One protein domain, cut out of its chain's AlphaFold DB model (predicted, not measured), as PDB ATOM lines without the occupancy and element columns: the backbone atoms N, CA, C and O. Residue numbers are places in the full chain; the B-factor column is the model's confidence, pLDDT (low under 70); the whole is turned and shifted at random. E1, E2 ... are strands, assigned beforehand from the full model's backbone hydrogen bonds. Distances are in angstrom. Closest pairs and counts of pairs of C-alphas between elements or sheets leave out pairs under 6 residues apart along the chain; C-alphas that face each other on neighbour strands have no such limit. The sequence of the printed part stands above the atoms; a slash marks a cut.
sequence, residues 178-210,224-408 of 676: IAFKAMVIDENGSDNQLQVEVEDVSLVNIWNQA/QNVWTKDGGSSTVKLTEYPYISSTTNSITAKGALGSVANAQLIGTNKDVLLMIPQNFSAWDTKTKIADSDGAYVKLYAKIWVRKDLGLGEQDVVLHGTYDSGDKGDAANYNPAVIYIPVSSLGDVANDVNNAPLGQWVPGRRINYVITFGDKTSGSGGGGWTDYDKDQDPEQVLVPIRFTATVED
ATOM      1  N   ILE A 178      -0.147 -20.016  10.591       80.44
ATOM      2  CA  ILE A 178      -0.603 -21.285  10.029       80.44
ATOM      3  C   ILE A 178      -0.093 -22.434  10.893       80.44
ATOM      4  O   ILE A 178       1.089 -22.490  11.233       80.44
ATOM      5  N   ALA A 179      -0.987 -23.355  11.228       79.38
ATOM      6  CA  ALA A 179      -0.688 -24.591  11.933       79.38
ATOM      7  C   ALA A 179      -1.312 -25.778  11.193       79.38
ATOM      8  O   ALA A 179      -2.430 -25.671  10.688       79.38
ATOM      9  N   PHE A 180      -0.623 -26.913  11.165       80.38
ATOM     10  CA  PHE A 180      -1.157 -28.158  10.627       80.38
ATOM     11  C   PHE A 180      -1.486 -29.113  11.761       80.38
ATOM     12  O   PHE A 180      -0.669 -29.374  12.642       80.38
ATOM     13  N   LYS A 181      -2.705 -29.636  11.734       80.50
ATOM     14  CA  LYS A 181      -3.190 -30.629  12.683       80.50
ATOM     15  C   LYS A 181      -3.624 -31.880  11.937       80.50
ATOM     16  O   LYS A 181      -4.032 -31.800  10.782       80.50
ATOM     17  N   ALA A 182      -3.583 -33.026  12.599       83.06
ATOM     18  CA  ALA A 182      -4.059 -34.278  12.040       83.06
ATOM     19  C   ALA A 182      -4.842 -35.118  13.049       83.06
ATOM     20  O   ALA A 182      -4.634 -35.030  14.259       83.06
ATOM     21  N   MET A 183      -5.741 -35.949  12.533       80.00
ATOM     22  CA  MET A 183      -6.417 -37.004  13.286       80.00
ATOM     23  C   MET A 183      -6.835 -38.151  12.377       80.00
ATOM     24  O   MET A 183      -6.940 -38.004  11.161       80.00
ATOM     25  N   VAL A 184      -7.111 -39.288  13.000       83.06
ATOM     26  CA  VAL A 184      -7.634 -40.485  12.350       83.06
ATOM     27  C   VAL A 184      -9.093 -40.682  12.762       83.06
ATOM     28  O   VAL A 184      -9.435 -40.529  13.937       83.06
ATOM     29  N   ILE A 185      -9.958 -41.017  11.803       74.25
ATOM     30  CA  ILE A 185     -11.346 -41.389  12.082       74.25
ATOM     31  C   ILE A 185     -11.389 -42.753  12.776       74.25
ATOM     32  O   ILE A 185     -10.802 -43.720  12.293       74.25
ATOM     33  N   ASP A 186     -12.098 -42.819  13.900       72.00
ATOM     34  CA  ASP A 186     -12.410 -44.051  14.630       72.00
ATOM     35  C   ASP A 186     -13.906 -44.040  14.969       72.00
ATOM     36  O   ASP A 186     -14.336 -43.467  15.970       72.00
ATOM     37  N   GLU A 187     -14.720 -44.609  14.075       58.94
ATOM     38  CA  GLU A 187     -16.189 -44.557  14.161       58.94
ATOM     39  C   GLU A 187     -16.755 -45.373  15.338       58.94
ATOM     40  O   GLU A 187     -17.888 -45.128  15.746       58.94
ATOM     41  N   ASN A 188     -15.980 -46.305  15.912       55.66
ATOM     42  CA  ASN A 188     -16.459 -47.243  16.937       55.66
ATOM     43  C   ASN A 188     -15.656 -47.222  18.252       55.66
ATOM     44  O   ASN A 188     -16.000 -47.954  19.180       55.66
ATOM     45  N   GLY A 189     -14.603 -46.404  18.366       52.03
ATOM     46  CA  GLY A 189     -13.769 -46.301  19.576       52.03
ATOM     47  C   GLY A 189     -12.945 -47.559  19.884       52.03
ATOM     48  O   GLY A 189     -12.421 -47.714  20.989       52.03
ATOM     49  N   SER A 190     -12.877 -48.485  18.928       50.78
ATOM     50  CA  SER A 190     -12.225 -49.791  19.043       50.78
ATOM     51  C   SER A 190     -11.417 -50.155  17.796       50.78
ATOM     52  O   SER A 190     -10.804 -51.222  17.764       50.78
ATOM     53  N   ASP A 191     -11.405 -49.292  16.774       58.50
ATOM     54  CA  ASP A 191     -10.722 -49.543  15.509       58.50
ATOM     55  C   ASP A 191      -9.350 -48.846  15.484       58.50
ATOM     56  O   ASP A 191      -9.138 -47.777  14.912       58.50
ATOM     57  N   ASN A 192      -8.376 -49.474  16.147       61.69
ATOM     58  CA  ASN A 192      -6.977 -49.029  16.144       61.69
ATOM     59  C   ASN A 192      -6.219 -49.448  14.874       61.69
ATOM     60  O   ASN A 192      -4.988 -49.458  14.865       61.69
ATOM     61  N   GLN A 193      -6.922 -49.826  13.811       74.88
ATOM     62  CA  GLN A 193      -6.289 -50.400  12.637       74.88
ATOM     63  C   GLN A 193      -5.570 -49.336  11.810       74.88
ATOM     64  O   GLN A 193      -4.411 -49.542  11.466       74.88
ATOM     65  N   LEU A 194      -6.182 -48.176  11.552       80.31
ATOM     66  CA  LEU A 194      -5.548 -47.131  10.743       80.31
ATOM     67  C   LEU A 194      -4.453 -46.387  11.526       80.31
ATOM     68  O   LEU A 194      -4.700 -45.787  12.581       80.31
ATOM     69  N   GLN A 195      -3.248 -46.420  10.966       86.12
ATOM     70  CA  GLN A 195      -2.024 -45.815  11.473       86.12
ATOM     71  C   GLN A 195      -1.489 -44.800  10.463       86.12
ATOM     72  O   GLN A 195      -1.548 -45.022   9.248       86.12
ATOM     73  N   VAL A 196      -0.983 -43.676  10.973       87.31
ATOM     74  CA  VAL A 196      -0.450 -42.587  10.154       87.31
ATOM     75  C   VAL A 196       0.811 -42.025  10.793       87.31
ATOM     76  O   VAL A 196       0.824 -41.674  11.975       87.31
ATOM     77  N   GLU A 197       1.849 -41.890   9.980       91.25
ATOM     78  CA  GLU A 197       3.087 -41.190  10.304       91.25
ATOM     79  C   GLU A 197       3.286 -40.036   9.329       91.25
ATOM     80  O   GLU A 197       3.141 -40.213   8.121       91.25
ATOM     81  N   VAL A 198       3.624 -38.858   9.852       88.94
ATOM     82  CA  VAL A 198       3.914 -37.654   9.064       88.94
ATOM     83  C   VAL A 198       5.344 -37.211   9.334       88.94
ATOM     84  O   VAL A 198       5.703 -36.928  10.474       88.94
ATOM     85  N   GLU A 199       6.165 -37.145   8.294       87.88
ATOM     86  CA  GLU A 199       7.573 -36.750   8.387       87.88
ATOM     87  C   GLU A 199       7.791 -35.275   8.045       87.88
ATOM     88  O   GLU A 199       8.595 -34.608   8.697       87.88
ATOM     89  N   ASP A 200       7.067 -34.766   7.049       87.25
ATOM     90  CA  ASP A 200       7.233 -33.400   6.561       87.25
ATOM     91  C   ASP A 200       5.899 -32.802   6.100       87.25
ATOM     92  O   ASP A 200       4.998 -33.508   5.636       87.25
ATOM     93  N   VAL A 201       5.777 -31.487   6.237       85.75
ATOM     94  CA  VAL A 201       4.666 -30.693   5.725       85.75
ATOM     95  C   VAL A 201       5.246 -29.410   5.148       85.75
ATOM     96  O   VAL A 201       5.969 -28.702   5.839       85.75
ATOM     97  N   SER A 202       4.867 -29.057   3.924       86.12
ATOM     98  CA  SER A 202       5.274 -27.799   3.299       86.12
ATOM     99  C   SER A 202       4.106 -27.093   2.622       86.12
ATOM    100  O   SER A 202       3.219 -27.734   2.058       86.12
ATOM    101  N   LEU A 203       4.126 -25.761   2.623       84.56
ATOM    102  CA  LEU A 203       3.244 -24.932   1.798       84.56
ATOM    103  C   LEU A 203       3.956 -24.532   0.513       84.56
ATOM    104  O   LEU A 203       5.072 -24.023   0.555       84.56
ATOM    105  N   VAL A 204       3.302 -24.727  -0.627       83.88
ATOM    106  CA  VAL A 204       3.858 -24.396  -1.941       83.88
ATOM    107  C   VAL A 204       2.934 -23.422  -2.653       83.88
ATOM    108  O   VAL A 204       1.732 -23.371  -2.393       83.88
ATOM    109  N   ASN A 205       3.501 -22.637  -3.564       82.69
ATOM    110  CA  ASN A 205       2.744 -21.679  -4.353       82.69
ATOM    111  C   ASN A 205       2.188 -20.471  -3.550       82.69
ATOM    112  O   ASN A 205       1.140 -19.917  -3.864       82.69
ATOM    113  N   ILE A 206       2.960 -20.000  -2.552       81.69
ATOM    114  CA  ILE A 206       2.652 -18.866  -1.655       81.69
ATOM    115  C   ILE A 206       3.689 -17.722  -1.752       81.69
ATOM    116  O   ILE A 206       4.887 -17.967  -1.909       81.69
ATOM    117  N   TRP A 207       3.252 -16.455  -1.638       80.88
ATOM    118  CA  TRP A 207       4.150 -15.289  -1.583       80.88
ATOM    119  C   TRP A 207       4.925 -15.238  -0.271       80.88
ATOM    120  O   TRP A 207       4.362 -15.425   0.808       80.88
ATOM    121  N   ASN A 208       6.196 -14.864  -0.368       80.12
ATOM    122  CA  ASN A 208       7.076 -14.667   0.777       80.12
ATOM    123  C   ASN A 208       7.655 -13.264   0.914       80.12
ATOM    124  O   ASN A 208       8.350 -12.998   1.894       80.12
ATOM    125  N   GLN A 209       7.353 -12.393  -0.044       83.00
ATOM    126  CA  GLN A 209       7.748 -10.999  -0.023       83.00
ATOM    127  C   GLN A 209       6.559 -10.103  -0.350       83.00
ATOM    128  O   GLN A 209       5.846 -10.341  -1.329       83.00
ATOM    129  N   ALA A 210       6.350  -9.076   0.467       81.75
ATOM    130  CA  ALA A 210       5.313  -8.078   0.246       81.75
ATOM    131  C   ALA A 210       5.633  -6.766   0.967       81.75
ATOM    132  O   ALA A 210       6.417  -6.721   1.916       81.75
ATOM    133  N   GLN A 224      -7.023  -6.476   5.665       50.72
ATOM    134  CA  GLN A 224      -6.218  -7.484   4.950       50.72
ATOM    135  C   GLN A 224      -5.417  -6.895   3.778       50.72
ATOM    136  O   GLN A 224      -4.246  -7.219   3.600       50.72
ATOM    137  N   ASN A 225      -6.018  -5.976   3.020       56.09
ATOM    138  CA  ASN A 225      -5.418  -5.310   1.857       56.09
ATOM    139  C   ASN A 225      -4.284  -4.321   2.191       56.09
ATOM    140  O   ASN A 225      -3.884  -3.526   1.343       56.09
ATOM    141  N   VAL A 226      -3.786  -4.348   3.426       64.50
ATOM    142  CA  VAL A 226      -2.557  -3.656   3.816       64.50
ATOM    143  C   VAL A 226      -1.333  -4.319   3.186       64.50
ATOM    144  O   VAL A 226      -0.344  -3.640   2.963       64.50
ATOM    145  N   TRP A 227      -1.385  -5.607   2.840       75.31
ATOM    146  CA  TRP A 227      -0.283  -6.281   2.157       75.31
ATOM    147  C   TRP A 227      -0.434  -6.210   0.639       75.31
ATOM    148  O   TRP A 227      -1.480  -6.545   0.086       75.31
ATOM    149  N   THR A 228       0.625  -5.783  -0.046       76.75
ATOM    150  CA  THR A 228       0.703  -5.736  -1.511       76.75
ATOM    151  C   THR A 228       1.927  -6.507  -1.979       76.75
ATOM    152  O   THR A 228       3.019  -6.295  -1.460       76.75
ATOM    153  N   LYS A 229       1.754  -7.397  -2.960       73.88
ATOM    154  CA  LYS A 229       2.858  -8.167  -3.544       73.88
ATOM    155  C   LYS A 229       3.918  -7.231  -4.131       73.88
ATOM    156  O   LYS A 229       3.594  -6.363  -4.944       73.88
ATOM    157  N   ASP A 230       5.178  -7.462  -3.783       68.12
ATOM    158  CA  ASP A 230       6.293  -6.708  -4.351       68.12
ATOM    159  C   ASP A 230       6.565  -7.125  -5.802       68.12
ATOM    160  O   ASP A 230       6.544  -8.303  -6.162       68.12
ATOM    161  N   GLY A 231       6.846  -6.133  -6.651       53.88
ATOM    162  CA  GLY A 231       7.547  -6.352  -7.914       53.88
ATOM    163  C   GLY A 231       6.724  -6.696  -9.154       53.88
ATOM    164  O   GLY A 231       7.360  -6.953 -10.166       53.88
ATOM    165  N   GLY A 232       5.381  -6.683  -9.137       41.97
ATOM    166  CA  GLY A 232       4.507  -6.655 -10.338       41.97
ATOM    167  C   GLY A 232       4.703  -7.739 -11.419       41.97
ATOM    168  O   GLY A 232       3.974  -7.764 -12.405       41.97
ATOM    169  N   SER A 233       5.666  -8.638 -11.248       38.88
ATOM    170  CA  SER A 233       6.074  -9.650 -12.200       38.88
ATOM    171  C   SER A 233       5.674 -11.006 -11.642       38.88
ATOM    172  O   SER A 233       5.893 -11.331 -10.472       38.88
ATOM    173  N   SER A 234       5.090 -11.814 -12.508       40.94
ATOM    174  CA  SER A 234       4.704 -13.216 -12.355       40.94
ATOM    175  C   SER A 234       5.869 -14.167 -12.002       40.94
ATOM    176  O   SER A 234       5.739 -15.374 -12.145       40.94
ATOM    177  N   THR A 235       7.011 -13.657 -11.526       36.09
ATOM    178  CA  THR A 235       8.288 -14.382 -11.419       36.09
ATOM    179  C   THR A 235       8.930 -14.399 -10.031       36.09
ATOM    180  O   THR A 235      10.046 -14.907  -9.904       36.09
ATOM    181  N   VAL A 236       8.255 -13.949  -8.963       41.25
ATOM    182  CA  VAL A 236       8.617 -14.460  -7.627       41.25
ATOM    183  C   VAL A 236       8.148 -15.909  -7.594       41.25
ATOM    184  O   VAL A 236       6.968 -16.171  -7.365       41.25
ATOM    185  N   LYS A 237       9.064 -16.833  -7.915       45.78
ATOM    186  CA  LYS A 237       8.841 -18.266  -7.744       45.78
ATOM    187  C   LYS A 237       8.452 -18.493  -6.298       45.78
ATOM    188  O   LYS A 237       9.208 -18.216  -5.366       45.78
ATOM    189  N   LEU A 238       7.235 -18.964  -6.154       54.53
ATOM    190  CA  LEU A 238       6.659 -19.340  -4.898       54.53
ATOM    191  C   LEU A 238       7.526 -20.468  -4.331       54.53
ATOM    192  O   LEU A 238       7.810 -21.454  -5.010       54.53
ATOM    193  N   THR A 239       8.069 -20.250  -3.142       61.94
ATOM    194  CA  THR A 239       9.037 -21.172  -2.542       61.94
ATOM    195  C   THR A 239       8.281 -22.225  -1.736       61.94
ATOM    196  O   THR A 239       7.234 -21.924  -1.168       61.94
ATOM    197  N   GLU A 240       8.795 -23.452  -1.695       76.25
ATOM    198  CA  GLU A 240       8.353 -24.454  -0.725       76.25
ATOM    199  C   GLU A 240       8.706 -23.953   0.686       76.25
ATOM    200  O   GLU A 240       9.873 -23.700   0.986       76.25
ATOM    201  N   TYR A 241       7.691 -23.757   1.527       72.62
ATOM    202  CA  TYR A 241       7.824 -23.341   2.920       72.62
ATOM    203  C   TYR A 241       7.658 -24.552   3.833       72.62
ATOM    204  O   TYR A 241       6.512 -24.931   4.092       72.62
ATOM    205  N   PRO A 242       8.759 -25.153   4.316       75.69
ATOM    206  CA  PRO A 242       8.680 -26.271   5.247       75.69
ATOM    207  C   PRO A 242       8.108 -25.800   6.587       75.69
ATOM    208  O   PRO A 242       8.446 -24.728   7.091       75.69
ATOM    209  N   TYR A 243       7.214 -26.606   7.145       67.06
ATOM    210  CA  TYR A 243       6.505 -26.376   8.402       67.06
ATOM    211  C   TYR A 243       7.157 -27.133   9.565       67.06
ATOM    212  O   TYR A 243       7.347 -26.573  10.640       67.06
ATOM    213  N   ILE A 244       7.546 -28.385   9.324       70.00
ATOM    214  CA  ILE A 244       8.383 -29.216  10.197       70.00
ATOM    215  C   ILE A 244       9.544 -29.747   9.362       70.00
ATOM    216  O   ILE A 244       9.464 -29.740   8.142       70.00
ATOM    217  N   SER A 245      10.633 -30.211   9.974       58.56
ATOM    218  CA  SER A 245      11.598 -31.017   9.225       58.56
ATOM    219  C   SER A 245      12.150 -32.165  10.058       58.56
ATOM    220  O   SER A 245      12.490 -32.010  11.234       58.56
ATOM    221  N   SER A 246      12.277 -33.330   9.420       58.97
ATOM    222  CA  SER A 246      13.118 -34.470   9.821       58.97
ATOM    223  C   SER A 246      12.725 -35.303  11.049       58.97
ATOM    224  O   SER A 246      13.450 -36.239  11.380       58.97
ATOM    225  N   THR A 247      11.595 -35.030  11.713       70.88
ATOM    226  CA  THR A 247      11.121 -35.883  12.823       70.88
ATOM    227  C   THR A 247       9.778 -36.506  12.471       70.88
ATOM    228  O   THR A 247       8.798 -35.792  12.279       70.88
ATOM    229  N   THR A 248       9.721 -37.836  12.397       80.94
ATOM    230  CA  THR A 248       8.479 -38.569  12.125       80.94
ATOM    231  C   THR A 248       7.496 -38.410  13.287       80.94
ATOM    232  O   THR A 248       7.800 -38.745  14.431       80.94
ATOM    233  N   ASN A 249       6.300 -37.908  12.987       85.62
ATOM    234  CA  ASN A 249       5.209 -37.693  13.927       85.62
ATOM    235  C   ASN A 249       4.137 -38.768  13.739       85.62
ATOM    236  O   ASN A 249       3.434 -38.780  12.728       85.62
ATOM    237  N   SER A 250       3.967 -39.641  14.729       89.69
ATOM    238  CA  SER A 250       2.842 -40.579  14.751       89.69
ATOM    239  C   SER A 250       1.545 -39.851  15.122       89.69
ATOM    240  O   SER A 250       1.472 -39.142  16.133       89.69
ATOM    241  N   ILE A 251       0.498 -40.037  14.320       88.38
ATOM    242  CA  ILE A 251      -0.819 -39.452  14.580       88.38
ATOM    243  C   ILE A 251      -1.627 -40.408  15.453       88.38
ATOM    244  O   ILE A 251      -2.075 -41.465  15.016       88.38
ATOM    245  N   THR A 252      -1.817 -40.017  16.710       87.38
ATOM    246  CA  THR A 252      -2.532 -40.801  17.728       87.38
ATOM    247  C   THR A 252      -3.924 -40.252  18.023       87.38
ATOM    248  O   THR A 252      -4.777 -40.981  18.523       87.38
ATOM    249  N   ALA A 253      -4.175 -38.987  17.675       81.12
ATOM    250  CA  ALA A 253      -5.475 -38.344  17.777       81.12
ATOM    251  C   ALA A 253      -6.560 -39.112  17.011       81.12
ATOM    252  O   ALA A 253      -6.446 -39.336  15.802       81.12
ATOM    253  N   LYS A 254      -7.637 -39.459  17.719       80.94
ATOM    254  CA  LYS A 254      -8.815 -40.140  17.177       80.94
ATOM    255  C   LYS A 254     -10.040 -39.243  17.255       80.94
ATOM    256  O   LYS A 254     -10.195 -38.500  18.224       80.94
ATOM    257  N   GLY A 255     -10.945 -39.332  16.289       69.88
ATOM    258  CA  GLY A 255     -12.224 -38.635  16.384       69.88
ATOM    259  C   GLY A 255     -13.293 -39.146  15.431       69.88
ATOM    260  O   GLY A 255     -13.075 -40.080  14.664       69.88
ATOM    261  N   ALA A 256     -14.471 -38.538  15.537       68.44
ATOM    262  CA  ALA A 256     -15.654 -38.931  14.789       68.44
ATOM    263  C   ALA A 256     -15.747 -38.204  13.444       68.44
ATOM    264  O   ALA A 256     -15.238 -37.092  13.280       68.44
ATOM    265  N   LEU A 257     -16.463 -38.823  12.507       62.41
ATOM    266  CA  LEU A 257     -16.770 -38.252  11.204       62.41
ATOM    267  C   LEU A 257     -17.381 -36.847  11.341       62.41
ATOM    268  O   LEU A 257     -18.295 -36.628  12.134       62.41
ATOM    269  N   GLY A 258     -16.863 -35.884  10.576       54.47
ATOM    270  CA  GLY A 258     -17.333 -34.495  10.607       54.47
ATOM    271  C   GLY A 258     -16.887 -33.670  11.821       54.47
ATOM    272  O   GLY A 258     -17.212 -32.486  11.880       54.47
ATOM    273  N   SER A 259     -16.122 -34.243  12.758       61.44
ATOM    274  CA  SER A 259     -15.525 -33.524  13.888       61.44
ATOM    275  C   SER A 259     -14.015 -33.374  13.727       61.44
ATOM    276  O   SER A 259     -13.330 -34.265  13.240       61.44
ATOM    277  N   VAL A 260     -13.496 -32.241  14.196       61.19
ATOM    278  CA  VAL A 260     -12.066 -31.878  14.171       61.19
ATOM    279  C   VAL A 260     -11.524 -31.537  15.565       61.19
ATOM    280  O   VAL A 260     -10.381 -31.112  15.708       61.19
ATOM    281  N   ALA A 261     -12.339 -31.722  16.610       64.12
ATOM    282  CA  ALA A 261     -12.036 -31.279  17.974       64.12
ATOM    283  C   ALA A 261     -10.812 -31.977  18.592       64.12
ATOM    284  O   ALA A 261     -10.110 -31.382  19.407       64.12
ATOM    285  N   ASN A 262     -10.544 -33.220  18.185       72.50
ATOM    286  CA  ASN A 262      -9.466 -34.035  18.741       72.50
ATOM    287  C   ASN A 262      -8.161 -33.941  17.940       72.50
ATOM    288  O   ASN A 262      -7.199 -34.619  18.289       72.50
ATOM    289  N   ALA A 263      -8.117 -33.146  16.866       68.75
ATOM    290  CA  ALA A 263      -6.950 -33.069  15.997       68.75
ATOM    291  C   ALA A 263      -5.700 -32.600  16.758       68.75
ATOM    292  O   ALA A 263      -5.691 -31.531  17.375       68.75
ATOM    293  N   GLN A 264      -4.632 -33.398  16.693       83.25
ATOM    294  CA  GLN A 264      -3.340 -33.060  17.293       83.25
ATOM    295  C   GLN A 264      -2.532 -32.176  16.350       83.25
ATOM    296  O   GLN A 264      -2.657 -32.296  15.136       83.25
ATOM    297  N   LEU A 265      -1.662 -31.331  16.898       81.50
ATOM    298  CA  LEU A 265      -0.654 -30.625  16.110       81.50
ATOM    299  C   LEU A 265       0.309 -31.633  15.462       81.50
ATOM    300  O   LEU A 265       0.683 -32.627  16.086       81.50
ATOM    301  N   ILE A 266       0.683 -31.386  14.209       80.44
ATOM    302  CA  ILE A 266       1.769 -32.101  13.541       80.44
ATOM    303  C   ILE A 266       3.067 -31.389  13.942       80.44
ATOM    304  O   ILE A 266       3.203 -30.197  13.698       80.44
ATOM    305  N   GLY A 267       3.999 -32.086  14.591       79.56
ATOM    306  CA  GLY A 267       5.180 -31.462  15.189       79.56
ATOM    307  C   GLY A 267       4.929 -30.916  16.597       79.56
ATOM    308  O   GLY A 267       4.118 -31.428  17.368       79.56
ATOM    309  N   THR A 268       5.674 -29.879  16.956       72.38
ATOM    310  CA  THR A 268       5.672 -29.238  18.271       72.38
ATOM    311  C   THR A 268       4.988 -27.877  18.230       72.38
ATOM    312  O   THR A 268       4.774 -27.296  17.173       72.38
ATOM    313  N   ASN A 269       4.709 -27.294  19.399       63.56
ATOM    314  CA  ASN A 269       4.189 -25.924  19.484       63.56
ATOM    315  C   ASN A 269       5.126 -24.871  18.852       63.56
ATOM    316  O   ASN A 269       4.692 -23.752  18.614       63.56
ATOM    317  N   LYS A 270       6.390 -25.198  18.565       65.62
ATOM    318  CA  LYS A 270       7.309 -24.300  17.851       65.62
ATOM    319  C   LYS A 270       7.145 -24.365  16.340       65.62
ATOM    320  O   LYS A 270       7.643 -23.488  15.651       65.62
ATOM    321  N   ASP A 271       6.459 -25.379  15.838       70.88
ATOM    322  CA  ASP A 271       6.297 -25.623  14.417       70.88
ATOM    323  C   ASP A 271       4.985 -24.972  13.983       70.88
ATOM    324  O   ASP A 271       3.948 -25.616  13.872       70.88
ATOM    325  N   VAL A 272       4.992 -23.644  13.852       77.25
ATOM    326  CA  VAL A 272       3.906 -22.857  13.251       77.25
ATOM    327  C   VAL A 272       4.501 -21.841  12.291       77.25
ATOM    328  O   VAL A 272       5.584 -21.321  12.533       77.25
ATOM    329  N   LEU A 273       3.795 -21.529  11.205       81.38
ATOM    330  CA  LEU A 273       4.284 -20.578  10.207       81.38
ATOM    331  C   LEU A 273       3.665 -19.200  10.405       81.38
ATOM    332  O   LEU A 273       2.458 -19.087  10.579       81.38
ATOM    333  N   LEU A 274       4.473 -18.149  10.307       82.81
ATOM    334  CA  LEU A 274       4.027 -16.758  10.242       82.81
ATOM    335  C   LEU A 274       4.133 -16.262   8.798       82.81
ATOM    336  O   LEU A 274       5.221 -15.976   8.297       82.81
ATOM    337  N   MET A 275       2.989 -16.173   8.123       84.62
ATOM    338  CA  MET A 275       2.895 -15.934   6.685       84.62
ATOM    339  C   MET A 275       2.265 -14.580   6.363       84.62
ATOM    340  O   MET A 275       1.450 -14.050   7.120       84.62
ATOM    341  N   ILE A 276       2.622 -14.028   5.202       86.19
ATOM    342  CA  ILE A 276       2.012 -12.801   4.679       86.19
ATOM    343  C   ILE A 276       0.537 -13.080   4.333       86.19
ATOM    344  O   ILE A 276       0.283 -13.982   3.531       86.19
ATOM    345  N   PRO A 277      -0.420 -12.304   4.872       83.38
ATOM    346  CA  PRO A 277      -1.818 -12.309   4.454       83.38
ATOM    347  C   PRO A 277      -1.964 -12.071   2.947       83.38
ATOM    348  O   PRO A 277      -1.455 -11.082   2.419       83.38
ATOM    349  N   GLN A 278      -2.645 -12.975   2.243       78.50
ATOM    350  CA  GLN A 278      -2.724 -12.965   0.780       78.50
ATOM    351  C   GLN A 278      -3.900 -13.802   0.263       78.50
ATOM    352  O   GLN A 278      -4.385 -14.704   0.949       78.50
ATOM    353  N   ASN A 279      -4.313 -13.529  -0.975       78.50
ATOM    354  CA  ASN A 279      -5.318 -14.310  -1.691       78.50
ATOM    355  C   ASN A 279      -4.632 -15.212  -2.725       78.50
ATOM    356  O   ASN A 279      -3.843 -14.724  -3.534       78.50
ATOM    357  N   PHE A 280      -4.971 -16.497  -2.727       76.25
ATOM    358  CA  PHE A 280      -4.522 -17.461  -3.731       76.25
ATOM    359  C   PHE A 280      -5.588 -18.523  -3.998       76.25
ATOM    360  O   PHE A 280      -6.378 -18.893  -3.120       76.25
ATOM    361  N   SER A 281      -5.579 -19.022  -5.230       78.31
ATOM    362  CA  SER A 281      -6.399 -20.149  -5.662       78.31
ATOM    363  C   SER A 281      -5.717 -21.466  -5.318       78.31
ATOM    364  O   SER A 281      -4.492 -21.561  -5.337       78.31
ATOM    365  N   ALA A 282      -6.525 -22.488  -5.058       75.81
ATOM    366  CA  ALA A 282      -6.047 -23.857  -4.957       75.81
ATOM    367  C   ALA A 282      -5.491 -24.361  -6.294       75.81
ATOM    368  O   ALA A 282      -5.935 -23.938  -7.363       75.81
ATOM    369  N   TRP A 283      -4.538 -25.286  -6.212       77.00
ATOM    370  CA  TRP A 283      -4.129 -26.127  -7.332       77.00
ATOM    371  C   TRP A 283      -5.330 -26.872  -7.938       77.00
ATOM    372  O   TRP A 283      -6.140 -27.451  -7.211       77.00
ATOM    373  N   ASP A 284      -5.441 -26.854  -9.271       79.56
ATOM    374  CA  ASP A 284      -6.423 -27.651 -10.006       79.56
ATOM    375  C   ASP A 284      -5.914 -29.085 -10.154       79.56
ATOM    376  O   ASP A 284      -5.002 -29.357 -10.935       79.56
ATOM    377  N   THR A 285      -6.542 -30.011  -9.434       72.88
ATOM    378  CA  THR A 285      -6.154 -31.427  -9.371       72.88
ATOM    379  C   THR A 285      -6.350 -32.172 -10.694       72.88
ATOM    380  O   THR A 285      -5.985 -33.338 -10.795       72.88
ATOM    381  N   LYS A 286      -6.934 -31.528 -11.715       78.19
ATOM    382  CA  LYS A 286      -6.989 -32.033 -13.098       78.19
ATOM    383  C   LYS A 286      -5.750 -31.671 -13.920       78.19
ATOM    384  O   LYS A 286      -5.666 -32.039 -15.086       78.19
ATOM    385  N   THR A 287      -4.832 -30.897 -13.348       77.12
ATOM    386  CA  THR A 287      -3.607 -30.429 -13.999       77.12
ATOM    387  C   THR A 287      -2.396 -30.895 -13.210       77.12
ATOM    388  O   THR A 287      -2.445 -30.980 -11.985       77.12
ATOM    389  N   LYS A 288      -1.291 -31.181 -13.896       80.75
ATOM    390  CA  LYS A 288      -0.031 -31.573 -13.253       80.75
ATOM    391  C   LYS A 288       0.503 -30.446 -12.380       80.75
ATOM    392  O   LYS A 288       0.355 -29.271 -12.722       80.75
ATOM    393  N   ILE A 289       1.188 -30.787 -11.291       80.75
ATOM    394  CA  ILE A 289       1.740 -29.778 -10.373       80.75
ATOM    395  C   ILE A 289       2.789 -28.912 -11.071       80.75
ATOM    396  O   ILE A 289       2.846 -27.706 -10.837       80.75
ATOM    397  N   ALA A 290       3.593 -29.507 -11.956       77.00
ATOM    398  CA  ALA A 290       4.610 -28.790 -12.726       77.00
ATOM    399  C   ALA A 290       4.031 -27.702 -13.651       77.00
ATOM    400  O   ALA A 290       4.744 -26.760 -13.994       77.00
ATOM    401  N   ASP A 291       2.753 -27.827 -14.017       76.00
ATOM    402  CA  ASP A 291       2.058 -26.954 -14.961       76.00
ATOM    403  C   ASP A 291       1.060 -26.011 -14.265       76.00
ATOM    404  O   ASP A 291       0.302 -25.309 -14.939       76.00
ATOM    405  N   SER A 292       1.030 -25.990 -12.926       73.25
ATOM    406  CA  SER A 292       0.048 -25.221 -12.163       73.25
ATOM    407  C   SER A 292       0.652 -24.161 -11.247       73.25
ATOM    408  O   SER A 292       1.605 -24.395 -10.507       73.25
ATOM    409  N   ASP A 293      -0.010 -23.005 -11.227       76.56
ATOM    410  CA  ASP A 293       0.303 -21.879 -10.341       76.56
ATOM    411  C   ASP A 293      -0.524 -21.891  -9.040       76.56
ATOM    412  O   ASP A 293      -0.367 -21.007  -8.194       76.56
ATOM    413  N   GLY A 294      -1.438 -22.853  -8.869       79.44
ATOM    414  CA  GLY A 294      -2.304 -22.924  -7.691       79.44
ATOM    415  C   GLY A 294      -1.584 -23.442  -6.442       79.44
ATOM    416  O   GLY A 294      -0.629 -24.215  -6.531       79.44
ATOM    417  N   ALA A 295      -2.042 -23.014  -5.266       80.62
ATOM    418  CA  ALA A 295      -1.451 -23.371  -3.980       80.62
ATOM    419  C   ALA A 295      -1.844 -24.774  -3.505       80.62
ATOM    420  O   ALA A 295      -2.975 -25.241  -3.697       80.62
ATOM    421  N   TYR A 296      -0.894 -25.440  -2.850       79.19
ATOM    422  CA  TYR A 296      -1.078 -26.772  -2.281       79.19
ATOM    423  C   TYR A 296      -0.187 -26.990  -1.050       79.19
ATOM    424  O   TYR A 296       0.845 -26.340  -0.861       79.19
ATOM    425  N   VAL A 297      -0.604 -27.927  -0.206       84.94
ATOM    426  CA  VAL A 297       0.192 -28.505   0.874       84.94
ATOM    427  C   VAL A 297       0.865 -29.758   0.336       84.94
ATOM    428  O   VAL A 297       0.214 -30.604  -0.277       84.94
ATOM    429  N   LYS A 298       2.160 -29.887   0.588       87.00
ATOM    430  CA  LYS A 298       2.951 -31.081   0.316       87.00
ATOM    431  C   LYS A 298       3.168 -31.805   1.642       87.00
ATOM    432  O   LYS A 298       3.873 -31.304   2.508       87.00
ATOM    433  N   LEU A 299       2.511 -32.943   1.818       87.69
ATOM    434  CA  LEU A 299       2.524 -33.749   3.035       87.69
ATOM    435  C   LEU A 299       3.334 -35.022   2.779       87.69
ATOM    436  O   LEU A 299       2.951 -35.830   1.942       87.69
ATOM    437  N   TYR A 300       4.427 -35.234   3.501       89.06
ATOM    438  CA  TYR A 300       5.204 -36.469   3.427       89.06
ATOM    439  C   TYR A 300       4.730 -37.422   4.523       89.06
ATOM    440  O   TYR A 300       4.986 -37.192   5.706       89.06
ATOM    441  N   ALA A 301       3.975 -38.454   4.141       88.00
ATOM    442  CA  ALA A 301       3.302 -39.330   5.096       88.00
ATOM    443  C   ALA A 301       3.361 -40.808   4.706       88.00
ATOM    444  O   ALA A 301       3.510 -41.162   3.537       88.00
ATOM    445  N   LYS A 302       3.208 -41.676   5.705       88.62
ATOM    446  CA  LYS A 302       2.995 -43.117   5.563       88.62
ATOM    447  C   LYS A 302       1.673 -43.489   6.223       88.62
ATOM    448  O   LYS A 302       1.404 -43.063   7.345       88.62
ATOM    449  N   ILE A 303       0.854 -44.272   5.527       86.31
ATOM    450  CA  ILE A 303      -0.486 -44.670   5.974       86.31
ATOM    451  C   ILE A 303      -0.615 -46.180   5.826       86.31
ATOM    452  O   ILE A 303      -0.372 -46.723   4.747       86.31
ATOM    453  N   TRP A 304      -1.026 -46.863   6.888       84.06
ATOM    454  CA  TRP A 304      -1.217 -48.307   6.856       84.06
ATOM    455  C   TRP A 304      -2.298 -48.760   7.825       84.06
ATOM    456  O   TRP A 304      -2.683 -48.045   8.748       84.06
ATOM    457  N   VAL A 305      -2.793 -49.968   7.593       82.00
ATOM    458  CA  VAL A 305      -3.702 -50.663   8.490       82.00
ATOM    459  C   VAL A 305      -2.941 -51.773   9.198       82.00
ATOM    460  O   VAL A 305      -2.415 -52.681   8.552       82.00
ATOM    461  N   ARG A 306      -2.900 -51.701  10.532       76.31
ATOM    462  CA  ARG A 306      -2.407 -52.776  11.388       76.31
ATOM    463  C   ARG A 306      -3.467 -53.862  11.477       76.31
ATOM    464  O   ARG A 306      -4.578 -53.594  11.928       76.31
ATOM    465  N   LYS A 307      -3.120 -55.085  11.083       68.12
ATOM    466  CA  LYS A 307      -4.080 -56.198  11.035       68.12
ATOM    467  C   LYS A 307      -4.066 -57.105  12.272       68.12
ATOM    468  O   LYS A 307      -4.864 -58.034  12.360       68.12
ATOM    469  N   ASP A 308      -3.211 -56.841  13.260       59.78
ATOM    470  CA  ASP A 308      -3.019 -57.795  14.353       59.78
ATOM    471  C   ASP A 308      -4.073 -57.690  15.478       59.78
ATOM    472  O   ASP A 308      -3.982 -56.872  16.395       59.78
ATOM    473  N   LEU A 309      -5.074 -58.576  15.394       53.94
ATOM    474  CA  LEU A 309      -5.988 -58.989  16.469       53.94
ATOM    475  C   LEU A 309      -5.601 -60.377  17.039       53.94
ATOM    476  O   LEU A 309      -6.465 -61.124  17.495       53.94
ATOM    477  N   GLY A 310      -4.315 -60.758  17.003       50.22
ATOM    478  CA  GLY A 310      -3.812 -61.994  17.619       50.22
ATOM    479  C   GLY A 310      -3.816 -63.232  16.716       50.22
ATOM    480  O   GLY A 310      -3.918 -64.349  17.225       50.22
ATOM    481  N   LEU A 311      -3.712 -63.060  15.391       46.50
ATOM    482  CA  LEU A 311      -3.726 -64.161  14.409       46.50
ATOM    483  C   LEU A 311      -2.512 -64.188  13.454       46.50
ATOM    484  O   LEU A 311      -2.473 -65.036  12.565       46.50
ATOM    485  N   GLY A 312      -1.502 -63.331  13.650       53.19
ATOM    486  CA  GLY A 312      -0.244 -63.388  12.889       53.19
ATOM    487  C   GLY A 312      -0.335 -62.882  11.443       53.19
ATOM    488  O   GLY A 312       0.364 -63.398  10.573       53.19
ATOM    489  N   GLU A 313      -1.203 -61.904  11.169       60.06
ATOM    490  CA  GLU A 313      -1.373 -61.317   9.834       60.06
ATOM    491  C   GLU A 313      -0.518 -60.053   9.614       60.06
ATOM    492  O   GLU A 313      -0.258 -59.292  10.542       60.06
ATOM    493  N   GLN A 314      -0.113 -59.847   8.357       69.44
ATOM    494  CA  GLN A 314       0.736 -58.753   7.870       69.44
ATOM    495  C   GLN A 314       0.023 -57.386   7.851       69.44
ATOM    496  O   GLN A 314      -1.188 -57.313   7.618       69.44
ATOM    497  N   ASP A 315       0.785 -56.303   8.039       79.00
ATOM    498  CA  ASP A 315       0.318 -54.926   7.857       79.00
ATOM    499  C   ASP A 315      -0.039 -54.665   6.385       79.00
ATOM    500  O   ASP A 315       0.625 -55.145   5.463       79.00
ATOM    501  N   VAL A 316      -1.079 -53.859   6.154       81.19
ATOM    502  CA  VAL A 316      -1.470 -53.425   4.806       81.19
ATOM    503  C   VAL A 316      -1.127 -51.954   4.644       81.19
ATOM    504  O   VAL A 316      -1.820 -51.081   5.169       81.19
ATOM    505  N   VAL A 317      -0.054 -51.668   3.908       81.81
ATOM    506  CA  VAL A 317       0.344 -50.292   3.594       81.81
ATOM    507  C   VAL A 317      -0.548 -49.735   2.493       81.81
ATOM    508  O   VAL A 317      -0.672 -50.319   1.418       81.81
ATOM    509  N   LEU A 318      -1.177 -48.601   2.782       80.69
ATOM    510  CA  LEU A 318      -2.117 -47.923   1.894       80.69
ATOM    511  C   LEU A 318      -1.459 -46.745   1.165       80.69
ATOM    512  O   LEU A 318      -1.871 -46.408   0.060       80.69
ATOM    513  N   HIS A 319      -0.435 -46.137   1.775       84.56
ATOM    514  CA  HIS A 319       0.387 -45.089   1.168       84.56
ATOM    515  C   HIS A 319       1.802 -45.095   1.755       84.56
ATOM    516  O   HIS A 319       1.970 -45.121   2.976       84.56
ATOM    517  N   GLY A 320       2.812 -45.056   0.888       86.00
ATOM    518  CA  GLY A 320       4.230 -45.103   1.245       86.00
ATOM    519  C   GLY A 320       5.062 -45.741   0.133       86.00
ATOM    520  O   GLY A 320       4.543 -46.492  -0.692       86.00
ATOM    521  N   THR A 321       6.361 -45.457   0.108       88.19
ATOM    522  CA  THR A 321       7.288 -46.057  -0.860       88.19
ATOM    523  C   THR A 321       7.943 -47.272  -0.230       88.19
ATOM    524  O   THR A 321       8.595 -47.153   0.805       88.19
ATOM    525  N   TYR A 322       7.776 -48.439  -0.846       88.81
ATOM    526  CA  TYR A 322       8.474 -49.647  -0.411       88.81
ATOM    527  C   TYR A 322       9.985 -49.481  -0.601       88.81
ATOM    528  O   TYR A 322      10.430 -49.118  -1.690       88.81
ATOM    529  N   ASP A 323      10.750 -49.766   0.447       87.44
ATOM    530  CA  ASP A 323      12.209 -49.719   0.430       87.44
ATOM    531  C   ASP A 323      12.781 -51.124   0.171       87.44
ATOM    532  O   ASP A 323      13.126 -51.483  -0.958       87.44
ATOM    533  N   SER A 324      12.819 -51.964   1.209       83.94
ATOM    534  CA  SER A 324      13.329 -53.336   1.150       83.94
ATOM    535  C   SER A 324      12.838 -54.169   2.341       83.94
ATOM    536  O   SER A 324      12.524 -53.611   3.382       83.94
ATOM    537  N   GLY A 325      12.781 -55.501   2.215       84.06
ATOM    538  CA  GLY A 325      12.376 -56.407   3.303       84.06
ATOM    539  C   GLY A 325      11.068 -57.162   3.042       84.06
ATOM    540  O   GLY A 325      10.796 -57.586   1.919       84.06
ATOM    541  N   ASP A 326      10.280 -57.396   4.095       80.25
ATOM    542  CA  ASP A 326       8.941 -57.987   3.980       80.25
ATOM    543  C   ASP A 326       7.923 -56.887   3.648       80.25
ATOM    544  O   ASP A 326       7.810 -55.893   4.366       80.25
ATOM    545  N   LYS A 327       7.157 -57.075   2.569       79.94
ATOM    546  CA  LYS A 327       6.076 -56.159   2.171       79.94
ATOM    547  C   LYS A 327       4.919 -56.135   3.172       79.94
ATOM    548  O   LYS A 327       4.099 -55.227   3.117       79.94
ATOM    549  N   GLY A 328       4.857 -57.127   4.056       75.44
ATOM    550  CA  GLY A 328       3.888 -57.207   5.138       75.44
ATOM    551  C   GLY A 328       4.257 -56.462   6.416       75.44
ATOM    552  O   GLY A 328       3.538 -56.595   7.404       75.44
ATOM    553  N   ASP A 329       5.369 -55.729   6.430       82.88
ATOM    554  CA  ASP A 329       5.809 -54.931   7.573       82.88
ATOM    555  C   ASP A 329       5.909 -53.456   7.160       82.88
ATOM    556  O   ASP A 329       6.706 -53.081   6.294       82.88
ATOM    557  N   ALA A 330       5.096 -52.602   7.789       83.56
ATOM    558  CA  ALA A 330       5.066 -51.170   7.507       83.56
ATOM    559  C   ALA A 330       6.383 -50.447   7.862       83.56
ATOM    560  O   ALA A 330       6.596 -49.314   7.420       83.56
ATOM    561  N   ALA A 331       7.286 -51.072   8.628       86.00
ATOM    562  CA  ALA A 331       8.630 -50.550   8.875       86.00
ATOM    563  C   ALA A 331       9.503 -50.526   7.606       86.00
ATOM    564  O   ALA A 331      10.395 -49.690   7.501       86.00
ATOM    565  N   ASN A 332       9.206 -51.377   6.618       88.56
ATOM    566  CA  ASN A 332       9.937 -51.481   5.349       88.56
ATOM    567  C   ASN A 332       9.460 -50.478   4.282       88.56
ATOM    568  O   ASN A 332       9.802 -50.588   3.100       88.56
ATOM    569  N   TYR A 333       8.631 -49.519   4.690       89.75
ATOM    570  CA  TYR A 333       8.100 -48.464   3.844       89.75
ATOM    571  C   TYR A 333       8.514 -47.099   4.386       89.75
ATOM    572  O   TYR A 333       8.374 -46.809   5.580       89.75
ATOM    573  N   ASN A 334       8.944 -46.243   3.469       89.25
ATOM    574  CA  ASN A 334       9.237 -44.842   3.721       89.25
ATOM    575  C   ASN A 334       7.995 -43.982   3.429       89.25
ATOM    576  O   ASN A 334       7.188 -44.346   2.561       89.25
ATOM    577  N   PRO A 335       7.815 -42.843   4.121       88.75
ATOM    578  CA  PRO A 335       6.789 -41.872   3.766       88.75
ATOM    579  C   PRO A 335       6.873 -41.451   2.291       88.75
ATOM    580  O   PRO A 335       7.931 -41.474   1.666       88.75
ATOM    581  N   ALA A 336       5.729 -41.115   1.707       88.12
ATOM    582  CA  ALA A 336       5.617 -40.644   0.332       88.12
ATOM    583  C   ALA A 336       4.774 -39.368   0.278       88.12
ATOM    584  O   ALA A 336       3.956 -39.106   1.163       88.12
ATOM    585  N   VAL A 337       4.960 -38.570  -0.776       87.50
ATOM    586  CA  VAL A 337       4.273 -37.281  -0.915       87.50
ATOM    587  C   VAL A 337       2.774 -37.479  -1.149       87.50
ATOM    588  O   VAL A 337       2.366 -38.309  -1.958       87.50
ATOM    589  N   ILE A 338       1.977 -36.670  -0.462       85.62
ATOM    590  CA  ILE A 338       0.557 -36.421  -0.683       85.62
ATOM    591  C   ILE A 338       0.403 -34.923  -0.941       85.62
ATOM    592  O   ILE A 338       0.889 -34.098  -0.166       85.62
ATOM    593  N   TYR A 339      -0.295 -34.567  -2.008       82.75
ATOM    594  CA  TYR A 339      -0.596 -33.187  -2.364       82.75
ATOM    595  C   TYR A 339      -2.036 -32.856  -1.990       82.75
ATOM    596  O   TYR A 339      -2.958 -33.600  -2.324       82.75
ATOM    597  N   ILE A 340      -2.238 -31.743  -1.288       79.75
ATOM    598  CA  ILE A 340      -3.562 -31.299  -0.846       79.75
ATOM    599  C   ILE A 340      -3.791 -29.873  -1.361       79.75
ATOM    600  O   ILE A 340      -3.076 -28.963  -0.936       79.75
ATOM    601  N   PRO A 341      -4.760 -29.638  -2.262       74.25
ATOM    602  CA  PRO A 341      -5.052 -28.293  -2.751       74.25
ATOM    603  C   PRO A 341      -5.550 -27.393  -1.610       74.25
ATOM    604  O   PRO A 341      -6.374 -27.806  -0.795       74.25
ATOM    605  N   VAL A 342      -5.069 -26.148  -1.555       72.50
ATOM    606  CA  VAL A 342      -5.457 -25.172  -0.521       72.50
ATOM    607  C   VAL A 342      -5.703 -23.803  -1.140       72.50
ATOM    608  O   VAL A 342      -4.943 -23.345  -1.982       72.50
ATOM    609  N   SER A 343      -6.767 -23.128  -0.710       71.69
ATOM    610  CA  SER A 343      -7.106 -21.775  -1.148       71.69
ATOM    611  C   SER A 343      -7.263 -20.834   0.044       71.69
ATOM    612  O   SER A 343      -7.489 -21.264   1.178       71.69
ATOM    613  N   SER A 344      -7.152 -19.536  -0.233       70.62
ATOM    614  CA  SER A 344      -7.477 -18.466   0.716       70.62
ATOM    615  C   SER A 344      -8.494 -17.465   0.149       70.62
ATOM    616  O   SER A 344      -8.631 -16.360   0.674       70.62
ATOM    617  N   LEU A 345      -9.193 -17.826  -0.936       61.16
ATOM    618  CA  LEU A 345     -10.185 -16.967  -1.588       61.16
ATOM    619  C   LEU A 345     -11.400 -16.704  -0.680       61.16
ATOM    620  O   LEU A 345     -11.832 -17.580   0.068       61.16
ATOM    621  N   GLY A 346     -11.979 -15.507  -0.793       52.47
ATOM    622  CA  GLY A 346     -13.235 -15.132  -0.145       52.47
ATOM    623  C   GLY A 346     -13.990 -14.081  -0.961       52.47
ATOM    624  O   GLY A 346     -13.368 -13.207  -1.564       52.47
ATOM    625  N   ASP A 347     -15.324 -14.163  -0.971       42.12
ATOM    626  CA  ASP A 347     -16.203 -13.315  -1.801       42.12
ATOM    627  C   ASP A 347     -16.407 -11.893  -1.244       42.12
ATOM    628  O   ASP A 347     -16.950 -11.020  -1.925       42.12
ATOM    629  N   VAL A 348     -15.973 -11.631  -0.004       42.62
ATOM    630  CA  VAL A 348     -16.182 -10.349   0.683       42.62
ATOM    631  C   VAL A 348     -14.841  -9.697   0.997       42.62
ATOM    632  O   VAL A 348     -13.979 -10.258   1.670       42.62
ATOM    633  N   ALA A 349     -14.667  -8.479   0.497       42.09
ATOM    634  CA  ALA A 349     -13.452  -7.707   0.666       42.09
ATOM    635  C   ALA A 349     -13.183  -7.349   2.148       42.09
ATOM    636  O   ALA A 349     -13.874  -6.518   2.732       42.09
ATOM    637  N   ASN A 350     -12.074  -7.867   2.684       51.75
ATOM    638  CA  ASN A 350     -11.181  -7.188   3.638       51.75
ATOM    639  C   ASN A 350     -11.627  -6.967   5.099       51.75
ATOM    640  O   ASN A 350     -10.974  -6.172   5.786       51.75
ATOM    641  N   ASP A 351     -12.651  -7.649   5.616       48.94
ATOM    642  CA  ASP A 351     -12.999  -7.570   7.045       48.94
ATOM    643  C   ASP A 351     -12.436  -8.762   7.837       48.94
ATOM    644  O   ASP A 351     -12.921  -9.886   7.722       48.94
ATOM    645  N   VAL A 352     -11.432  -8.505   8.684       45.16
ATOM    646  CA  VAL A 352     -10.845  -9.486   9.619       45.16
ATOM    647  C   VAL A 352     -11.881 -10.147  10.534       45.16
ATOM    648  O   VAL A 352     -11.618 -11.235  11.040       45.16
ATOM    649  N   ASN A 353     -13.049  -9.532  10.723       43.94
ATOM    650  CA  ASN A 353     -14.114 -10.058  11.572       43.94
ATOM    651  C   ASN A 353     -15.122 -10.933  10.805       43.94
ATOM    652  O   ASN A 353     -15.831 -11.710  11.429       43.94
ATOM    653  N   ASN A 354     -15.183 -10.828   9.470       42.41
ATOM    654  CA  ASN A 354     -16.182 -11.511   8.628       42.41
ATOM    655  C   ASN A 354     -15.565 -12.355   7.491       42.41
ATOM    656  O   ASN A 354     -16.279 -12.896   6.649       42.41
ATOM    657  N   ALA A 355     -14.238 -12.462   7.450       45.00
ATOM    658  CA  ALA A 355     -13.496 -13.238   6.463       45.00
ATOM    659  C   ALA A 355     -13.812 -14.752   6.552       45.00
ATOM    660  O   ALA A 355     -13.682 -15.300   7.655       45.00
ATOM    661  N   PRO A 356     -14.150 -15.436   5.433       49.34
ATOM    662  CA  PRO A 356     -14.458 -16.868   5.402       49.34
ATOM    663  C   PRO A 356     -13.390 -17.757   6.055       49.34
ATOM    664  O   PRO A 356     -12.207 -17.401   6.132       49.34
ATOM    665  N   LEU A 357     -13.805 -18.946   6.506       47.69
ATOM    666  CA  LEU A 357     -12.899 -19.947   7.072       47.69
ATOM    667  C   LEU A 357     -11.811 -20.309   6.046       47.69
ATOM    668  O   LEU A 357     -12.121 -20.706   4.928       47.69
ATOM    669  N   GLY A 358     -10.538 -20.155   6.427       54.59
ATOM    670  CA  GLY A 358      -9.384 -20.414   5.552       54.59
ATOM    671  C   GLY A 358      -8.798 -19.188   4.836       54.59
ATOM    672  O   GLY A 358      -7.719 -19.304   4.259       54.59
ATOM    673  N   GLN A 359      -9.419 -18.004   4.922       68.19
ATOM    674  CA  GLN A 359      -8.831 -16.772   4.378       68.19
ATOM    675  C   GLN A 359      -7.663 -16.263   5.241       68.19
ATOM    676  O   GLN A 359      -7.779 -16.137   6.466       68.19
ATOM    677  N   TRP A 360      -6.547 -15.918   4.593       75.19
ATOM    678  CA  TRP A 360      -5.330 -15.431   5.249       75.19
ATOM    679  C   TRP A 360      -5.407 -13.925   5.482       75.19
ATOM    680  O   TRP A 360      -5.142 -13.134   4.576       75.19
ATOM    681  N   VAL A 361      -5.769 -13.526   6.702       73.75
ATOM    682  CA  VAL A 361      -5.855 -12.119   7.130       73.75
ATOM    683  C   VAL A 361      -4.871 -11.812   8.272       73.75
ATOM    684  O   VAL A 361      -4.506 -12.733   9.012       73.75
ATOM    685  N   PRO A 362      -4.422 -10.550   8.437       75.38
ATOM    686  CA  PRO A 362      -3.575 -10.156   9.561       75.38
ATOM    687  C   PRO A 362      -4.230 -10.509  10.891       75.38
ATOM    688  O   PRO A 362      -5.437 -10.314  11.044       75.38
ATOM    689  N   GLY A 363      -3.447 -10.974  11.862       70.50
ATOM    690  CA  GLY A 363      -4.001 -11.221  13.186       70.50
ATOM    691  C   GLY A 363      -4.993 -12.388  13.187       70.50
ATOM    692  O   GLY A 363      -5.992 -12.318  13.893       70.50
ATOM    693  N   ARG A 364      -4.751 -13.440  12.383       70.94
ATOM    694  CA  ARG A 364      -5.530 -14.691  12.384       70.94
ATOM    695  C   ARG A 364      -4.637 -15.928  12.479       70.94
ATOM    696  O   ARG A 364      -3.564 -15.949  11.878       70.94
ATOM    697  N   ARG A 365      -5.114 -16.965  13.178       73.50
ATOM    698  CA  ARG A 365      -4.535 -18.311  13.165       73.50
ATOM    699  C   ARG A 365      -5.430 -19.255  12.369       73.50
ATOM    700  O   ARG A 365      -6.632 -19.349  12.606       73.50
ATOM    701  N   ILE A 366      -4.833 -19.978  11.436       72.00
ATOM    702  CA  ILE A 366      -5.512 -20.985  10.629       72.00
ATOM    703  C   ILE A 366      -4.933 -22.338  11.004       72.00
ATOM    704  O   ILE A 366      -3.723 -22.547  10.925       72.00
ATOM    705  N   ASN A 367      -5.804 -23.250  11.419       71.38
ATOM    706  CA  ASN A 367      -5.453 -24.639  11.635       71.38
ATOM    707  C   ASN A 367      -5.963 -25.444  10.445       71.38
ATOM    708  O   ASN A 367      -7.162 -25.633  10.254       71.38
ATOM    709  N   TYR A 368      -5.033 -25.918   9.635       74.31
ATOM    710  CA  TYR A 368      -5.320 -26.861   8.577       74.31
ATOM    711  C   TYR A 368      -5.356 -28.264   9.168       74.31
ATOM    712  O   TYR A 368      -4.331 -28.810   9.568       74.31
ATOM    713  N   VAL A 369      -6.559 -28.820   9.274       73.62
ATOM    714  CA  VAL A 369      -6.814 -30.134   9.856       73.62
ATOM    715  C   VAL A 369      -6.883 -31.180   8.750       73.62
ATOM    716  O   VAL A 369      -7.726 -31.101   7.857       73.62
ATOM    717  N   ILE A 370      -6.008 -32.177   8.841       80.75
ATOM    718  CA  ILE A 370      -5.930 -33.329   7.946       80.75
ATOM    719  C   ILE A 370      -6.563 -34.525   8.658       80.75
ATOM    720  O   ILE A 370      -6.063 -35.013   9.670       80.75
ATOM    721  N   THR A 371      -7.695 -34.985   8.143       77.19
ATOM    722  CA  THR A 371      -8.460 -36.090   8.721       77.19
ATOM    723  C   THR A 371      -8.307 -37.324   7.846       77.19
ATOM    724  O   THR A 371      -8.713 -37.314   6.686       77.19
ATOM    725  N   PHE A 372      -7.723 -38.385   8.393       80.00
ATOM    726  CA  PHE A 372      -7.493 -39.643   7.684       80.00
ATOM    727  C   PHE A 372      -8.636 -40.632   7.944       80.00
ATOM    728  O   PHE A 372      -9.027 -40.830   9.094       80.00
ATOM    729  N   GLY A 373      -9.142 -41.279   6.890       72.06
ATOM    730  CA  GLY A 373     -10.185 -42.309   6.980       72.06
ATOM    731  C   GLY A 373     -11.628 -41.807   6.826       72.06
ATOM    732  O   GLY A 373     -12.555 -42.571   7.087       72.06
ATOM    733  N   ASP A 374     -11.847 -40.557   6.395       67.75
ATOM    734  CA  ASP A 374     -13.193 -39.995   6.163       67.75
ATOM    735  C   ASP A 374     -13.804 -40.518   4.853       67.75
ATOM    736  O   ASP A 374     -13.622 -39.942   3.785       67.75
ATOM    737  N   LYS A 375     -14.589 -41.595   4.923       57.31
ATOM    738  CA  LYS A 375     -15.216 -42.232   3.748       57.31
ATOM    739  C   LYS A 375     -16.271 -41.373   3.035       57.31
ATOM    740  O   LYS A 375     -16.763 -41.784   1.986       57.31
ATOM    741  N   THR A 376     -16.639 -40.214   3.584       48.56
ATOM    742  CA  THR A 376     -17.708 -39.347   3.062       48.56
ATOM    743  C   THR A 376     -17.202 -38.121   2.314       48.56
ATOM    744  O   THR A 376     -17.997 -37.416   1.689       48.56
ATOM    745  N   SER A 377     -15.894 -37.859   2.328       48.09
ATOM    746  CA  SER A 377     -15.312 -36.726   1.615       48.09
ATOM    747  C   SER A 377     -15.319 -36.960   0.099       48.09
ATOM    748  O   SER A 377     -14.358 -37.470  -0.476       48.09
ATOM    749  N   GLY A 378     -16.409 -36.578  -0.568       38.47
ATOM    750  CA  GLY A 378     -16.446 -36.450  -2.023       38.47
ATOM    751  C   GLY A 378     -15.530 -35.311  -2.477       38.47
ATOM    752  O   GLY A 378     -15.755 -34.174  -2.079       38.47
ATOM    753  N   SER A 379     -14.478 -35.646  -3.237       35.31
ATOM    754  CA  SER A 379     -13.688 -34.849  -4.210       35.31
ATOM    755  C   SER A 379     -13.341 -33.358  -3.972       35.31
ATOM    756  O   SER A 379     -12.724 -32.753  -4.843       35.31
ATOM    757  N   GLY A 380     -13.623 -32.756  -2.816       35.69
ATOM    758  CA  GLY A 380     -13.354 -31.340  -2.522       35.69
ATOM    759  C   GLY A 380     -12.085 -31.057  -1.706       35.69
ATOM    760  O   GLY A 380     -11.837 -29.907  -1.365       35.69
ATOM    761  N   GLY A 381     -11.299 -32.080  -1.361       45.00
ATOM    762  CA  GLY A 381     -10.083 -31.924  -0.543       45.00
ATOM    763  C   GLY A 381      -9.319 -33.221  -0.267       45.00
ATOM    764  O   GLY A 381      -8.626 -33.303   0.745       45.00
ATOM    765  N   GLY A 382      -9.489 -34.231  -1.132       56.44
ATOM    766  CA  GLY A 382      -8.762 -35.503  -1.065       56.44
ATOM    767  C   GLY A 382      -7.258 -35.293  -1.221       56.44
ATOM    768  O   GLY A 382      -6.843 -34.343  -1.876       56.44
ATOM    769  N   GLY A 383      -6.439 -36.147  -0.612       64.25
ATOM    770  CA  GLY A 383      -5.009 -36.184  -0.912       64.25
ATOM    771  C   GLY A 383      -4.769 -36.782  -2.299       64.25
ATOM    772  O   GLY A 383      -5.452 -37.733  -2.682       64.25
ATOM    773  N   TRP A 384      -3.806 -36.232  -3.033       75.00
ATOM    774  CA  TRP A 384      -3.461 -36.645  -4.395       75.00
ATOM    775  C   TRP A 384      -1.999 -37.049  -4.507       75.00
ATOM    776  O   TRP A 384      -1.153 -36.608  -3.728       75.00
ATOM    777  N   THR A 385      -1.694 -37.843  -5.521       78.88
ATOM    778  CA  THR A 385      -0.336 -38.207  -5.907       78.88
ATOM    779  C   THR A 385      -0.030 -37.701  -7.308       78.88
ATOM    780  O   THR A 385      -0.907 -37.713  -8.165       78.88
ATOM    781  N   ASP A 386       1.214 -37.295  -7.548       74.69
ATOM    782  CA  ASP A 386       1.714 -36.845  -8.855       74.69
ATOM    783  C   ASP A 386       3.074 -37.523  -9.101       74.69
ATOM    784  O   ASP A 386       4.134 -36.964  -8.817       74.69
ATOM    785  N   TYR A 387       3.030 -38.816  -9.452       62.47
ATOM    786  CA  TYR A 387       4.212 -39.688  -9.534       62.47
ATOM    787  C   TYR A 387       4.907 -39.669 -10.902       62.47
ATOM    788  O   TYR A 387       6.063 -40.087 -10.995       62.47
ATOM    789  N   ASP A 388       4.234 -39.208 -11.961       61.25
ATOM    790  CA  ASP A 388       4.742 -39.260 -13.332       61.25
ATOM    791  C   ASP A 388       4.423 -37.966 -14.084       61.25
ATOM    792  O   ASP A 388       3.267 -37.582 -14.238       61.25
ATOM    793  N   LYS A 389       5.465 -37.344 -14.645       56.38
ATOM    794  CA  LYS A 389       5.375 -36.145 -15.490       56.38
ATOM    795  C   LYS A 389       4.447 -36.314 -16.699       56.38
ATOM    796  O   LYS A 389       4.094 -35.314 -17.322       56.38
ATOM    797  N   ASP A 390       4.074 -37.542 -17.062       60.88
ATOM    798  CA  ASP A 390       3.240 -37.850 -18.224       60.88
ATOM    799  C   ASP A 390       1.795 -38.274 -17.869       60.88
ATOM    800  O   ASP A 390       0.982 -38.369 -18.788       60.88
ATOM    801  N   GLN A 391       1.432 -38.422 -16.585       64.62
ATOM    802  CA  GLN A 391       0.084 -38.835 -16.143       64.62
ATOM    803  C   GLN A 391      -0.619 -37.758 -15.308       64.62
ATOM    804  O   GLN A 391       0.027 -36.876 -14.747       64.62
ATOM    805  N   ASP A 392      -1.952 -37.799 -15.279       69.12
ATOM    806  CA  ASP A 392      -2.742 -36.885 -14.455       69.12
ATOM    807  C   ASP A 392      -2.677 -37.309 -12.974       69.12
ATOM    808  O   ASP A 392      -2.515 -38.499 -12.689       69.12
ATOM    809  N   PRO A 393      -2.820 -36.369 -12.022       77.12
ATOM    810  CA  PRO A 393      -2.808 -36.695 -10.601       77.12
ATOM    811  C   PRO A 393      -3.890 -37.708 -10.209       77.12
ATOM    812  O   PRO A 393      -5.053 -37.592 -10.602       77.12
ATOM    813  N   GLU A 394      -3.527 -38.661  -9.351       74.25
ATOM    814  CA  GLU A 394      -4.431 -39.710  -8.862       74.25
ATOM    815  C   GLU A 394      -4.823 -39.481  -7.398       74.25
ATOM    816  O   GLU A 394      -4.048 -38.947  -6.603       74.25
ATOM    817  N   GLN A 395      -6.041 -39.879  -7.022       72.56
ATOM    818  CA  GLN A 395      -6.499 -39.797  -5.634       72.56
ATOM    819  C   GLN A 395      -5.849 -40.887  -4.783       72.56
ATOM    820  O   GLN A 395      -5.780 -42.048  -5.188       72.56
ATOM    821  N   VAL A 396      -5.453 -40.538  -3.559       67.69
ATOM    822  CA  VAL A 396      -4.992 -41.526  -2.577       67.69
ATOM    823  C   VAL A 396      -6.158 -42.454  -2.216       67.69
ATOM    824  O   VAL A 396      -7.242 -41.998  -1.855       67.69
ATOM    825  N   LEU A 397      -5.923 -43.770  -2.286       58.75
ATOM    826  CA  LEU A 397      -6.935 -44.821  -2.067       58.75
ATOM    827  C   LEU A 397      -7.582 -44.790  -0.668       58.75
ATOM    828  O   LEU A 397      -8.638 -45.388  -0.461       58.75
ATOM    829  N   VAL A 398      -6.962 -44.094   0.290       59.56
ATOM    830  CA  VAL A 398      -7.538 -43.798   1.605       59.56
ATOM    831  C   VAL A 398      -8.131 -42.397   1.585       59.56
ATOM    832  O   VAL A 398      -7.395 -41.441   1.332       59.56
ATOM    833  N   PRO A 399      -9.420 -42.236   1.916       60.38
ATOM    834  CA  PRO A 399     -10.031 -40.922   1.974       60.38
ATOM    835  C   PRO A 399      -9.329 -40.012   2.990       60.38
ATOM    836  O   PRO A 399      -9.176 -40.355   4.168       60.38
ATOM    837  N   ILE A 400      -8.904 -38.844   2.518       52.62
ATOM    838  CA  ILE A 400      -8.343 -37.767   3.330       52.62
ATOM    839  C   ILE A 400      -9.290 -36.585   3.210       52.62
ATOM    840  O   ILE A 400      -9.613 -36.154   2.105       52.62
ATOM    841  N   ARG A 401      -9.703 -36.029   4.345       55.62
ATOM    842  CA  ARG A 401     -10.433 -34.770   4.387       55.62
ATOM    843  C   ARG A 401      -9.534 -33.667   4.902       55.62
ATOM    844  O   ARG A 401      -9.026 -33.728   6.020       55.62
ATOM    845  N   PHE A 402      -9.416 -32.621   4.102       47.69
ATOM    846  CA  PHE A 402      -8.816 -31.370   4.518       47.69
ATOM    847  C   PHE A 402      -9.889 -30.411   5.028       47.69
ATOM    848  O   PHE A 402     -10.944 -30.246   4.414       47.69
ATOM    849  N   THR A 403      -9.666 -29.789   6.178       45.91
ATOM    850  CA  THR A 403     -10.578 -28.786   6.732       45.91
ATOM    851  C   THR A 403      -9.766 -27.646   7.315       45.91
ATOM    852  O   THR A 403      -8.941 -27.849   8.199       45.91
ATOM    853  N   ALA A 404     -10.009 -26.433   6.832       34.53
ATOM    854  CA  ALA A 404      -9.511 -25.243   7.496       34.53
ATOM    855  C   ALA A 404     -10.440 -24.926   8.668       34.53
ATOM    856  O   ALA A 404     -11.609 -24.596   8.470       34.53
ATOM    857  N   THR A 405      -9.926 -25.015   9.889       35.00
ATOM    858  CA  THR A 405     -10.557 -24.370  11.034       35.00
ATOM    859  C   THR A 405      -9.840 -23.066  11.318       35.00
ATOM    860  O   THR A 405      -8.616 -22.953  11.229       35.00
ATOM    861  N   VAL A 406     -10.618 -22.043  11.634       31.05
ATOM    862  CA  VAL A 406     -10.070 -20.792  12.136       31.05
ATOM    863  C   VAL A 406     -10.097 -20.884  13.650       31.05
ATOM    864  O   VAL A 406     -11.123 -21.217  14.239       31.05
ATOM    865  N   GLU A 407      -8.953 -20.625  14.268       34.78
ATOM    866  CA  GLU A 407      -8.928 -20.215  15.664       34.78
ATOM    867  C   GLU A 407      -8.803 -18.696  15.637       34.78
ATOM    868  O   GLU A 407      -7.879 -18.147  15.025       34.78
ATOM    869  N   ASP A 408      -9.765 -18.007  16.244       35.47
ATOM    870  CA  ASP A 408      -9.729 -16.558  16.286       35.47
ATOM    871  C   ASP A 408      -8.455 -16.106  16.989       35.47
ATOM    872  O   ASP A 408      -8.238 -16.339  18.180       35.47
TER     873      ASP A 408
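This is residues 178 to 210 and 224 to 408 of the 676 residues of an uncharacterized protein of Mucinivorans hirudinis (UniProt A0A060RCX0). With little regular structure, the domain is a sandwich of two strongly twisted sheets, branched E2, E4, E6, E7, E8 facing mixed E1, E9, E10, strands crossed at 40 degrees, amid long loops. Ten named strands, E1 to E10 along the chain, hold 66 of 218 printed residues: all strand. It is compact, radius of gyration of the C-alphas 18.2 A, yet elongated, 61 by 39 by 32 A.

E2, residues 194 to 204, spans 27.7 A from C-alpha 194 at (-5.548, -47.131, 10.743); E6, 296 to 305, spans 26.3 A. E4 is 241 to 244, E7 316 to 319, E8 336 to 341, E1 178 to 185, E9 364 to 372, E3 227 to 229, E5 273 to 275. E10, 400 to 407, ends at (-8.928, -20.215, 15.664).

Antiparallel neighbours are E2 and E6 (N 197 to O 302, 2.9 A), E2 and E4 (N 243 to O 201, 2.8 A), E6 and E8 (N 299 to O 338, 2.8 A), and hairpins E6 and E7 (N 305 to O 316, 2.8 A) and E9 and E10 (N 369 to O 403, 2.8 A). E1 and E9 are parallel, N 181 to O 368 2.8 A. E3 and E5 pair with no named strand.

Residues 211 to 223 are cut out, C-alphas 210 and 224 12.5 A apart. Links E4 to E5 and E9 to E10, among others, are long. pLDDT is under 70 for 84 residues, among them 396 to 408.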